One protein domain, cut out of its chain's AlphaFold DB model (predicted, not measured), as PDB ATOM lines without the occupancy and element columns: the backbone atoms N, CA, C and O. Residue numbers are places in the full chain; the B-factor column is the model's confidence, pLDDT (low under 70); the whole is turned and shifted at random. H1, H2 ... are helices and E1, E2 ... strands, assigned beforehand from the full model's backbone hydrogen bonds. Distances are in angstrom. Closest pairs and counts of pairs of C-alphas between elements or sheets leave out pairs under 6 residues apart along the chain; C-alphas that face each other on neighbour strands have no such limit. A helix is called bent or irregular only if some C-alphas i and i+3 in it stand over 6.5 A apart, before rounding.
ATOM      1  N   LEU A  34      29.273 -13.621   6.927       82.56
ATOM      2  CA  LEU A  34      28.165 -13.938   7.814       82.56
ATOM      3  C   LEU A  34      28.704 -14.012   9.232       82.56
ATOM      4  O   LEU A  34      29.543 -14.854   9.535       82.56
ATOM      5  N   ALA A  35      28.210 -13.129  10.091       76.56
ATOM      6  CA  ALA A  35      28.475 -13.177  11.516       76.56
ATOM      7  C   ALA A  35      27.186 -13.493  12.269       76.56
ATOM      8  O   ALA A  35      26.118 -12.949  11.963       76.56
ATOM      9  N   GLU A  36      27.281 -14.365  13.263       70.94
ATOM     10  CA  GLU A  36      26.207 -14.531  14.230       70.94
ATOM     11  C   GLU A  36      26.220 -13.358  15.206       70.94
ATOM     12  O   GLU A  36      27.269 -12.884  15.643       70.94
ATOM     13  N   LYS A  37      25.034 -12.867  15.568       61.31
ATOM     14  CA  LYS A  37      24.929 -11.916  16.670       61.31
ATOM     15  C   LYS A  37      25.254 -12.680  17.954       61.31
ATOM     16  O   LYS A  37      24.452 -13.519  18.360       61.31
ATOM     17  N   PHE A  38      26.407 -12.394  18.558       52.28
ATOM     18  CA  PHE A  38      26.807 -12.966  19.844       52.28
ATOM     19  C   PHE A  38      25.701 -12.777  20.883       52.28
ATOM     20  O   PHE A  38      25.197 -11.665  21.077       52.28
ATOM     21  N   TYR A  39      25.342 -13.860  21.566       43.44
ATOM     22  CA  TYR A  39      24.711 -13.747  22.873       43.44
ATOM     23  C   TYR A  39      25.812 -13.353  23.864       43.44
ATOM     24  O   TYR A  39      26.897 -13.922  23.857       43.44
ATOM     25  N   THR A  49      25.787 -27.007  22.874       47.88
ATOM     26  CA  THR A  49      25.715 -28.461  23.105       47.88
ATOM     27  C   THR A  49      24.524 -29.137  22.423       47.88
ATOM     28  O   THR A  49      24.369 -30.355  22.514       47.88
ATOM     29  N   ASP A  50      23.662 -28.377  21.742       56.34
ATOM     30  CA  ASP A  50      22.528 -28.946  21.021       56.34
ATOM     31  C   ASP A  50      23.023 -29.687  19.770       56.34
ATOM     32  O   ASP A  50      23.555 -29.091  18.830       56.34
ATOM     33  N   SER A  51      22.797 -31.003  19.732       58.12
ATOM     34  CA  SER A  51      23.154 -31.881  18.607       58.12
ATOM     35  C   SER A  51      22.514 -31.473  17.262       58.12
ATOM     36  O   SER A  51      22.884 -32.004  16.209       58.12
ATOM     37  N   GLY A  52      21.597 -30.497  17.260       66.88
ATOM     38  CA  GLY A  52      21.023 -29.866  16.070       66.88
ATOM     39  C   GLY A  52      21.619 -28.513  15.653       66.88
ATOM     40  O   GLY A  52      21.304 -28.062  14.550       66.88
ATOM     41  N   TYR A  53      22.462 -27.859  16.462       71.25
ATOM     42  CA  TYR A  53      22.920 -26.483  16.209       71.25
ATOM     43  C   TYR A  53      23.618 -26.329  14.854       71.25
ATOM     44  O   TYR A  53      23.148 -25.586  13.989       71.25
ATOM     45  N   LYS A  54      24.680 -27.117  14.627       71.81
ATOM     46  CA  LYS A  54      25.453 -27.093  13.374       71.81
ATOM     47  C   LYS A  54      24.564 -27.336  12.152       71.81
ATOM     48  O   LYS A  54      24.706 -26.647  11.150       71.81
ATOM     49  N   LYS A  55      23.602 -28.265  12.249       77.69
ATOM     50  CA  LYS A  55      22.657 -28.565  11.159       77.69
ATOM     51  C   LYS A  55      21.720 -27.392  10.869       77.69
ATOM     52  O   LYS A  55      21.515 -27.060   9.705       77.69
ATOM     53  N   ARG A  56      21.161 -26.749  11.901       77.44
ATOM     54  CA  ARG A  56      20.287 -25.573  11.730       77.44
ATOM     55  C   ARG A  56      21.035 -24.390  11.129       77.44
ATOM     56  O   ARG A  56      20.504 -23.712  10.251       77.44
ATOM     57  N   MET A  57      22.261 -24.155  11.585       78.38
ATOM     58  CA  MET A  57      23.090 -23.075  11.065       78.38
ATOM     59  C   MET A  57      23.526 -23.342   9.625       78.38
ATOM     60  O   MET A  57      23.342 -22.468   8.784       78.38
ATOM     61  N   LEU A  58      23.959 -24.566   9.303       81.81
ATOM     62  CA  LEU A  58      24.239 -24.971   7.922       81.81
ATOM     63  C   LEU A  58      23.026 -24.741   7.015       81.81
ATOM     64  O   LEU A  58      23.155 -24.096   5.979       81.81
ATOM     65  N   HIS A  59      21.837 -25.188   7.430       84.50
ATOM     66  CA  HIS A  59      20.603 -24.965   6.675       84.50
ATOM     67  C   HIS A  59      20.308 -23.469   6.467       84.50
ATOM     68  O   HIS A  59      19.889 -23.050   5.390       84.50
ATOM     69  N   THR A  60      20.575 -22.647   7.484       84.38
ATOM     70  CA  THR A  60      20.411 -21.189   7.404       84.38
ATOM     71  C   THR A  60      21.372 -20.575   6.388       84.38
ATOM     72  O   THR A  60      20.958 -19.760   5.563       84.38
ATOM     73  N   TYR A  61      22.643 -20.974   6.415       88.12
ATOM     74  CA  TYR A  61      23.645 -20.495   5.467       88.12
ATOM     75  C   TYR A  61      23.340 -20.950   4.045       88.12
ATOM     76  O   TYR A  61      23.343 -20.127   3.136       88.12
ATOM     77  N   GLN A  62      22.968 -22.216   3.853       91.50
ATOM     78  CA  GLN A  62      22.515 -22.718   2.557       91.50
ATOM     79  C   GLN A  62      21.335 -21.893   2.032       91.50
ATOM     80  O   GLN A  62      21.362 -21.479   0.878       91.50
ATOM     81  N   GLY A  63      20.353 -21.561   2.878       89.56
ATOM     82  CA  GLY A  63      19.241 -20.683   2.505       89.56
ATOM     83  C   GLY A  63      19.690 -19.291   2.048       89.56
ATOM     84  O   GLY A  63      19.189 -18.788   1.048       89.56
ATOM     85  N   LEU A  64      20.666 -18.681   2.727       90.12
ATOM     86  CA  LEU A  64      21.214 -17.367   2.356       90.12
ATOM     87  C   LEU A  64      22.002 -17.395   1.042       90.12
ATOM     88  O   LEU A  64      21.900 -16.453   0.254       90.12
ATOM     89  N   ILE A  65      22.772 -18.460   0.809       94.25
ATOM     90  CA  ILE A  65      23.633 -18.607  -0.371       94.25
ATOM     91  C   ILE A  65      22.860 -19.145  -1.582       94.25
ATOM     92  O   ILE A  65      23.242 -18.871  -2.715       94.25
ATOM     93  N   GLN A  66      21.748 -19.859  -1.392       94.38
ATOM     94  CA  GLN A  66      20.992 -20.488  -2.482       94.38
ATOM     95  C   GLN A  66      20.636 -19.528  -3.635       94.38
ATOM     96  O   GLN A  66      20.864 -19.909  -4.785       94.38
ATOM     97  N   PRO A  67      20.194 -18.276  -3.406       94.25
ATOM     98  CA  PRO A  67      19.972 -17.317  -4.491       94.25
ATOM     99  C   PRO A  67      21.222 -17.031  -5.339       94.25
ATOM    100  O   PRO A  67      21.116 -16.839  -6.547       94.25
ATOM    101  N   VAL A  68      22.416 -17.050  -4.736       95.62
ATOM    102  CA  VAL A  68      23.702 -16.750  -5.397       95.62
ATOM    103  C   VAL A  68      24.030 -17.768  -6.489       95.62
ATOM    104  O   VAL A  68      24.734 -17.440  -7.437       95.62
ATOM    105  N   THR A  69      23.461 -18.974  -6.431       94.62
ATOM    106  CA  THR A  69      23.619 -19.993  -7.485       94.62
ATOM    107  C   THR A  69      23.087 -19.544  -8.856       94.62
ATOM    108  O   THR A  69      23.452 -20.123  -9.882       94.62
ATOM    109  N   ALA A  70      22.266 -18.486  -8.906       92.88
ATOM    110  CA  ALA A  70      21.855 -17.839 -10.152       92.88
ATOM    111  C   ALA A  70      23.005 -17.086 -10.855       92.88
ATOM    112  O   ALA A  70      22.968 -16.918 -12.073       92.88
ATOM    113  N   LEU A  71      24.045 -16.671 -10.121       93.25
ATOM    114  CA  LEU A  71      25.185 -15.903 -10.630       93.25
ATOM    115  C   LEU A  71      26.203 -16.801 -11.351       93.25
ATOM    116  O   LEU A  71      27.310 -17.052 -10.872       93.25
ATOM    117  N   ARG A  72      25.835 -17.299 -12.532       89.56
ATOM    118  CA  ARG A  72      26.702 -18.175 -13.332       89.56
ATOM    119  C   ARG A  72      27.860 -17.402 -13.963       89.56
ATOM    120  O   ARG A  72      27.650 -16.394 -14.628       89.56
ATOM    121  N   GLY A  73      29.075 -17.932 -13.825       89.62
ATOM    122  CA  GLY A  73      30.274 -17.355 -14.444       89.62
ATOM    123  C   GLY A  73      30.969 -16.281 -13.609       89.62
ATOM    124  O   GLY A  73      31.726 -15.495 -14.170       89.62
ATOM    125  N   LEU A  74      30.723 -16.241 -12.293       93.69
ATOM    126  CA  LEU A  74      31.543 -15.474 -11.354       93.69
ATOM    127  C   LEU A  74      33.028 -15.833 -11.497       93.69
ATOM    128  O   LEU A  74      33.369 -17.002 -11.679       93.69
ATOM    129  N   LYS A  75      33.915 -14.841 -11.369       94.62
ATOM    130  CA  LYS A  75      35.365 -15.080 -11.349       94.62
ATOM    131  C   LYS A  75      35.760 -15.870 -10.109       94.62
ATOM    132  O   LYS A  75      36.423 -16.895 -10.212       94.62
ATOM    133  N   ASN A  76      35.348 -15.373  -8.945       96.19
ATOM    134  CA  ASN A  76      35.565 -16.005  -7.651       96.19
ATOM    135  C   ASN A  76      34.364 -15.763  -6.743       96.19
ATOM    136  O   ASN A  76      33.696 -14.730  -6.844       96.19
ATOM    137  N   PHE A  77      34.143 -16.691  -5.822       96.44
ATOM    138  CA  PHE A  77      33.130 -16.566  -4.793       96.44
ATOM    139  C   PHE A  77      33.694 -17.051  -3.462       96.44
ATOM    140  O   PHE A  77      34.154 -18.187  -3.372       96.44
ATOM    141  N   PHE A  78      33.663 -16.189  -2.449       95.38
ATOM    142  CA  PHE A  78      34.217 -16.465  -1.129       95.38
ATOM    143  C   PHE A  78      33.147 -16.305  -0.055       95.38
ATOM    144  O   PHE A  78      32.397 -15.323  -0.043       95.38
ATOM    145  N   VAL A  79      33.100 -17.257   0.871       92.44
ATOM    146  CA  VAL A  79      32.232 -17.198   2.052       92.44
ATOM    147  C   VAL A  79      33.097 -17.141   3.301       92.44
ATOM    148  O   VAL A  79      33.988 -17.968   3.467       92.44
ATOM    149  N   HIS A  80      32.820 -16.197   4.194       88.19
ATOM    150  CA  HIS A  80      33.470 -16.112   5.501       88.19
ATOM    151  C   HIS A  80      32.425 -16.235   6.604       88.19
ATOM    152  O   HIS A  80      31.512 -15.408   6.688       88.19
ATOM    153  N   LEU A  81      32.556 -17.265   7.439       82.88
ATOM    154  CA  LEU A  81      31.672 -17.499   8.578       82.88
ATOM    155  C   LEU A  81      32.362 -17.085   9.884       82.88
ATOM    156  O   LEU A  81      33.461 -17.528  10.214       82.88
ATOM    157  N   ASN A  82      31.674 -16.259  10.660       74.00
ATOM    158  CA  ASN A  82      32.077 -15.808  11.986       74.00
ATOM    159  C   ASN A  82      30.973 -16.214  12.983       74.00
ATOM    160  O   ASN A  82      30.089 -15.418  13.297       74.00
ATOM    161  N   TRP A  83      30.974 -17.476  13.427       69.50
ATOM    162  CA  TRP A  83      29.987 -18.010  14.378       69.50
ATOM    163  C   TRP A  83      30.573 -18.324  15.761       69.50
ATOM    164  O   TRP A  83      31.780 -18.517  15.905       69.50
ATOM    165  N   GLY A  84      29.708 -18.345  16.780       51.41
ATOM    166  CA  GLY A  84      30.089 -18.235  18.198       51.41
ATOM    167  C   GLY A  84      31.064 -19.292  18.724       51.41
ATOM    168  O   GLY A  84      31.911 -18.965  19.554       51.41
ATOM    169  N   SER A  85      31.049 -20.511  18.175       49.34
ATOM    170  CA  SER A  85      31.899 -21.605  18.667       49.34
ATOM    171  C   SER A  85      33.398 -21.431  18.375       49.34
ATOM    172  O   SER A  85      34.210 -22.169  18.925       49.34
ATOM    173  N   SER A  86      33.785 -20.490  17.504       45.94
ATOM    174  CA  SER A  86      35.193 -20.181  17.182       45.94
ATOM    175  C   SER A  86      35.721 -18.914  17.856       45.94
ATOM    176  O   SER A  86      36.896 -18.588  17.696       45.94
ATOM    177  N   CYS A  87      34.908 -18.224  18.661       43.78
ATOM    178  CA  CYS A  87      35.365 -17.099  19.486       43.78
ATOM    179  C   CYS A  87      35.951 -17.542  20.833       43.78
ATOM    180  O   CYS A  87      36.040 -16.757  21.778       43.78
ATOM    181  N   GLY A  88      36.386 -18.801  20.909       40.53
ATOM    182  CA  GLY A  88      37.203 -19.314  21.993       40.53
ATOM    183  C   GLY A  88      38.601 -18.703  21.945       40.53
ATOM    184  O   GLY A  88      39.366 -18.966  21.030       40.53
ATOM    185  N   VAL A  89      38.893 -17.878  22.951       40.59
ATOM    186  CA  VAL A  89      40.209 -17.655  23.571       40.59
ATOM    187  C   VAL A  89      41.389 -17.463  22.603       40.59
ATOM    188  O   VAL A  89      41.966 -18.417  22.093       40.59
ATOM    189  N   LEU A  90      41.813 -16.201  22.454       39.97
ATOM    190  CA  LEU A  90      43.198 -15.786  22.177       39.97
ATOM    191  C   LEU A  90      44.050 -16.816  21.402       39.97
ATOM    192  O   LEU A  90      44.900 -17.500  21.967       39.97
ATOM    193  N   GLY A  91      43.854 -16.892  20.086       37.12
ATOM    194  CA  GLY A  91      44.847 -17.493  19.191       37.12
ATOM    195  C   GLY A  91      44.924 -19.026  19.150       37.12
ATOM    196  O   GLY A  91      45.876 -19.539  18.563       37.12
ATOM    197  N   GLN A  92      43.950 -19.769  19.687       39.88
ATOM    198  CA  GLN A  92      43.815 -21.223  19.475       39.88
ATOM    199  C   GLN A  92      42.338 -21.578  19.194       39.88
ATOM    200  O   GLN A  92      41.498 -21.392  20.054       39.88
ATOM    201  N   GLY A  93      41.917 -22.104  18.043       43.59
ATOM    202  CA  GLY A  93      42.681 -22.635  16.927       43.59
ATOM    203  C   GLY A  93      41.815 -23.004  15.703       43.59
ATOM    204  O   GLY A  93      40.620 -22.713  15.652       43.59
ATOM    205  N   PRO A  94      42.435 -23.625  14.686       47.00
ATOM    206  CA  PRO A  94      41.825 -23.930  13.395       47.00
ATOM    207  C   PRO A  94      41.246 -25.357  13.370       47.00
ATOM    208  O   PRO A  94      41.978 -26.276  13.014       47.00
ATOM    209  N   SER A  95      39.994 -25.603  13.797       51.81
ATOM    210  CA  SER A  95      39.312 -26.921  13.601       51.81
ATOM    211  C   SER A  95      37.836 -27.005  14.063       51.81
ATOM    212  O   SER A  95      37.366 -28.066  14.462       51.81
ATOM    213  N   ASP A  96      37.039 -25.932  14.015       59.53
ATOM    214  CA  ASP A  96      35.613 -26.005  14.415       59.53
ATOM    215  C   ASP A  96      34.671 -26.581  13.328       59.53
ATOM    216  O   ASP A  96      33.481 -26.822  13.581       59.53
ATOM    217  N   GLY A  97      35.202 -26.857  12.133       66.94
ATOM    218  CA  GLY A  97      34.440 -27.279  10.956       66.94
ATOM    219  C   GLY A  97      34.072 -26.127  10.010       66.94
ATOM    220  O   GLY A  97      33.357 -26.339   9.030       66.94
ATOM    221  N   ARG A  98      34.496 -24.887  10.308       77.31
ATOM    222  CA  ARG A  98      34.156 -23.704   9.505       77.31
ATOM    223  C   ARG A  98      34.666 -23.807   8.077       77.31
ATOM    224  O   ARG A  98      33.923 -23.495   7.153       77.31
ATOM    225  N   GLY A  99      35.930 -24.189   7.906       81.50
ATOM    226  CA  GLY A  99      36.556 -24.232   6.586       81.50
ATOM    227  C   GLY A  99      35.831 -25.204   5.659       81.50
ATOM    228  O   GLY A  99      35.632 -24.905   4.486       81.50
ATOM    229  N   GLU A 100      35.371 -26.327   6.204       84.94
ATOM    230  CA  GLU A 100      34.585 -27.336   5.505       84.94
ATOM    231  C   GLU A 100      33.217 -26.794   5.083       84.94
ATOM    232  O   GLU A 100      32.812 -26.991   3.939       84.94
ATOM    233  N   ILE A 101      32.532 -26.062   5.967       86.44
ATOM    234  CA  ILE A 101      31.223 -25.469   5.662       86.44
ATOM    235  C   ILE A 101      31.355 -24.331   4.647       86.44
ATOM    236  O   ILE A 101      30.580 -24.267   3.696       86.44
ATOM    237  N   GLU A 102      32.333 -23.441   4.810       91.06
ATOM    238  CA  GLU A 102      32.625 -22.397   3.824       91.06
ATOM    239  C   GLU A 102      32.887 -23.016   2.449       91.06
ATOM    240  O   GLU A 102      32.277 -22.613   1.461       91.06
ATOM    241  N   GLN A 103      33.727 -24.052   2.406       92.12
ATOM    242  CA  GLN A 103      34.063 -24.766   1.181       92.12
ATOM    243  C   GLN A 103      32.837 -25.453   0.552       92.12
ATOM    244  O   GLN A 103      32.735 -25.490  -0.678       92.12
ATOM    245  N   GLU A 104      31.910 -25.983   1.354       92.69
ATOM    246  CA  GLU A 104      30.639 -26.549   0.883       92.69
ATOM    247  C   GLU A 104      29.749 -25.474   0.239       92.69
ATOM    248  O   GLU A 104      29.270 -25.652  -0.884       92.69
ATOM    249  N   LEU A 105      29.577 -24.332   0.909       94.25
ATOM    250  CA  LEU A 105      28.767 -23.213   0.415       94.25
ATOM    251  C   LEU A 105      29.352 -22.603  -0.862       94.25
ATOM    252  O   LEU A 105      28.614 -22.260  -1.787       94.25
ATOM    253  N   GLU A 106      30.676 -22.499  -0.945       96.06
ATOM    254  CA  GLU A 106      31.371 -22.002  -2.132       96.06
ATOM    255  C   GLU A 106      31.189 -22.944  -3.327       96.06
ATOM    256  O   GLU A 106      30.876 -22.497  -4.434       96.06
ATOM    257  N   ARG A 107      31.303 -24.259  -3.105       96.00
ATOM    258  CA  ARG A 107      31.067 -25.280  -4.142       96.00
ATOM    259  C   ARG A 107      29.622 -25.332  -4.606       96.00
ATOM    260  O   ARG A 107      29.383 -25.666  -5.766       96.00
ATOM    261  N   MET A 108      28.666 -24.974  -3.748       95.25
ATOM    262  CA  MET A 108      27.261 -24.860  -4.140       95.25
ATOM    263  C   MET A 108      27.062 -23.826  -5.263       95.25
ATOM    264  O   MET A 108      26.186 -24.009  -6.105       95.25
ATOM    265  N   VAL A 109      27.882 -22.769  -5.305       95.75
ATOM    266  CA  VAL A 109      27.804 -21.697  -6.315       95.75
ATOM    267  C   VAL A 109      28.768 -21.935  -7.479       95.75
ATOM    268  O   VAL A 109      28.386 -21.785  -8.637       95.75
ATOM    269  N   MET A 110      30.012 -22.319  -7.183       96.44
ATOM    270  CA  MET A 110      31.102 -22.378  -8.167       96.44
ATOM    271  C   MET A 110      31.329 -23.769  -8.777       96.44
ATOM    272  O   MET A 110      32.052 -23.896  -9.765       96.44
ATOM    273  N   GLY A 111      30.717 -24.814  -8.213       94.75
ATOM    274  CA  GLY A 111      30.900 -26.209  -8.616       94.75
ATOM    275  C   GLY A 111      31.862 -26.988  -7.713       94.75
ATOM    276  O   GLY A 111      32.648 -26.417  -6.961       94.75
ATOM    277  N   GLN A 112      31.800 -28.321  -7.788       94.88
ATOM    278  CA  GLN A 112      32.476 -29.235  -6.848       94.88
ATOM    279  C   GLN A 112      34.009 -29.146  -6.864       94.88
ATOM    280  O   GLN A 112      34.645 -29.292  -5.822       94.88
ATOM    281  N   GLU A 113      34.596 -28.844  -8.020       94.06
ATOM    282  CA  GLU A 113      36.051 -28.715  -8.180       94.06
ATOM    283  C   GLU A 113      36.598 -27.378  -7.653       94.06
ATOM    284  O   GLU A 113      37.813 -27.168  -7.606       94.06
ATOM    285  N   TYR A 114      35.720 -26.452  -7.251       95.75
ATOM    286  CA  TYR A 114      36.133 -25.142  -6.774       95.75
ATOM    287  C   TYR A 114      36.892 -25.239  -5.446       95.75
ATOM    288  O   TYR A 114      36.504 -25.958  -4.520       95.75
ATOM    289  N   ASN A 115      37.977 -24.472  -5.346       94.06
ATOM    290  CA  ASN A 115      38.788 -24.330  -4.145       94.06
ATOM    291  C   ASN A 115      39.140 -22.851  -3.967       94.06
ATOM    292  O   ASN A 115      40.007 -22.323  -4.665       94.06
ATOM    293  N   ALA A 116      38.477 -22.197  -3.016       92.88
ATOM    294  CA  ALA A 116      38.616 -20.763  -2.814       92.88
ATOM    295  C   ALA A 116      40.032 -20.348  -2.387       92.88
ATOM    296  O   ALA A 116      40.525 -19.304  -2.812       92.88
ATOM    297  N   TRP A 117      40.731 -21.184  -1.617       91.50
ATOM    298  CA  TRP A 117      42.107 -20.922  -1.182       91.50
ATOM    299  C   TRP A 117      43.082 -20.865  -2.357       91.50
ATOM    300  O   TRP A 117      43.908 -19.959  -2.434       91.50
ATOM    301  N   LYS A 118      42.941 -21.771  -3.334       92.88
ATOM    302  CA  LYS A 118      43.723 -21.720  -4.585       92.88
ATOM    303  C   LYS A 118      43.394 -20.491  -5.435       92.88
ATOM    304  O   LYS A 118      44.222 -20.060  -6.230       92.88
ATOM    305  N   CYS A 119      42.204 -19.933  -5.252       91.50
ATOM    306  CA  CYS A 119      41.726 -18.729  -5.918       91.50
ATOM    307  C   CYS A 119      42.083 -17.425  -5.181       91.50
ATOM    308  O   CYS A 119      41.677 -16.353  -5.628       91.50
ATOM    309  N   GLY A 120      42.851 -17.496  -4.086       90.56
ATOM    310  CA  GLY A 120      43.322 -16.324  -3.343       90.56
ATOM    311  C   GLY A 120      42.415 -15.887  -2.193       90.56
ATOM    312  O   GLY A 120      42.500 -14.737  -1.772       90.56
ATOM    313  N   LYS A 121      41.549 -16.771  -1.681       90.38
ATOM    314  CA  LYS A 121      40.813 -16.515  -0.438       90.38
ATOM    315  C   LYS A 121      41.788 -16.291   0.717       90.38
ATOM    316  O   LYS A 121      42.731 -17.057   0.909       90.38
ATOM    317  N   GLU A 122      41.517 -15.266   1.512       86.06
ATOM    318  CA  GLU A 122      42.272 -14.943   2.720       86.06
ATOM    319  C   GLU A 122      41.450 -15.266   3.968       86.06
ATOM    320  O   GLU A 122      40.221 -15.276   3.937       86.06
ATOM    321  N   VAL A 123      42.114 -15.489   5.101       77.25
ATOM    322  CA  VAL A 123      41.404 -15.595   6.380       77.25
ATOM    323  C   VAL A 123      40.843 -14.218   6.736       77.25
ATOM    324  O   VAL A 123      41.595 -13.278   6.989       77.25
ATOM    325  N   ARG A 124      39.516 -14.100   6.789       70.69
ATOM    326  CA  ARG A 124      38.818 -12.910   7.285       70.69
ATOM    327  C   ARG A 124      38.083 -13.281   8.563       70.69
ATOM    328  O   ARG A 124      37.124 -14.042   8.532       70.69
ATOM    329  N   THR A 125      38.567 -12.757   9.684       63.16
ATOM    330  CA  THR A 125      37.838 -12.762  10.955       63.16
ATOM    331  C   THR A 125      37.596 -11.308  11.308       63.16
ATOM    332  O   THR A 125      38.544 -10.559  11.536       63.16
ATOM    333  N   ASP A 126      36.339 -10.878  11.265       57.69
ATOM    334  CA  ASP A 126      35.980  -9.518  11.658       57.69
ATOM    335  C   ASP A 126      35.972  -9.481  13.199       57.69
ATOM    336  O   ASP A 126      34.930  -9.531  13.843       57.69
ATOM    337  N   LEU A 127      37.168  -9.474  13.803       50.12
ATOM    338  CA  LEU A 127      37.385  -9.418  15.258       50.12
ATOM    339  C   LEU A 127      37.194  -8.003  15.835       50.12
ATOM    340  O   LEU A 127      37.456  -7.773  17.012       50.12
ATOM    341  N   SER A 128      36.745  -7.031  15.037       42.88
ATOM    342  CA  SER A 128      36.725  -5.615  15.418       42.88
ATOM    343  C   SER A 128      35.557  -5.195  16.323       42.88
ATOM    344  O   SER A 128      35.221  -4.018  16.339       42.88
ATOM    345  N   MET A 129      34.925  -6.105  17.073       40.16
ATOM    346  CA  MET A 129      33.922  -5.746  18.093       40.16
ATOM    347  C   MET A 129      34.068  -6.547  19.395       40.16
ATOM    348  O   MET A 129      33.089  -7.050  19.939       40.16
ATOM    349  N   CYS A 130      35.293  -6.624  19.914       36.62
ATOM    350  CA  CYS A 130      35.532  -6.902  21.332       36.62
ATOM    351  C   CYS A 130      36.234  -5.699  21.984       36.62
ATOM    352  O   CYS A 130      37.289  -5.849  22.587       36.62
ATOM    353  N   GLU A 131      35.676  -4.496  21.823       31.59
ATOM    354  CA  GLU A 131      35.943  -3.390  22.748       31.59
ATOM    355  C   GLU A 131      34.781  -3.349  23.748       31.59
ATOM    356  O   GLU A 131      33.699  -2.852  23.434       31.59
ATOM    357  N   TYR A 132      35.002  -3.941  24.923       36.50
ATOM    358  CA  TYR A 132      34.232  -3.704  26.144       36.50
ATOM    359  C   TYR A 132      35.211  -3.409  27.275       36.50
ATOM    360  O   TYR A 132      36.195  -4.176  27.399       36.50
TER     361      TYR A 132
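This is residues 34 to 39 and 49 to 132 of the 132 residues of an uncharacterized protein of Oidiodendron maius Zn (UniProt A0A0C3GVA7). Two helices running the same way, H1 and H2, lie side by side, and a single strand, E1, runs back next to H2 but apart from H1. Around this small core go long unnamed stretches: a loop whose residues 88 to 93 stick out, and a tail of 22 residues that folds back from the end of H2. The printed part has 90 residues, with named elements in the order H1, E1, H2; they hold under half of the residues, mostly helix. The whole is only just compact, close to loose, with a radius of gyration of the C-alphas of 14.1 A and spans of 42 by 29 by 22 A.

Residues 34 to 35 pair in parallel with residues 81 to 82 of E1, residues 76 to 82, which pairs with no named strand. H1, residues 53 to 70, is apart from E1. H1 touches H2, residues 98 to 110, at a shallow tilt of 25 degrees, the same way; their closest C-alphas, of Thr 69 and Val 109, are 4.7 A apart. The closest C-alphas of E1 and H2, of Val 79 and Glu 102, are 5.5 A apart. Of the O i to N i+4 pairs, 10 of 14 in H1 and 8 of 9 in H2 are within hydrogen-bond range.

H1 begins at C-alpha 53 (22.920, -26.483, 16.209) and is 27.8 A long. It has a kink of 33 degrees near residue 64 and is irregular, but only just: C-alphas 64 and 67 are 7.0 A apart. E1 is 19.9 A long; H2, 18.0 A long, ends at C-alpha 110 (31.102, -22.378, -8.167).

The two C-alphas farthest apart, of Gly 73 and Tyr 132, are 43.0 A apart. Residues 40 to 48 are not printed, and C-alphas 39 and 49 are 14.8 A apart across the cut. The link from H1 to E1 is tight, that from E1 to H2 long. Model confidence is under 70 at residues 37 to 39, 49 to 52, 83 to 97 and 125 to 132.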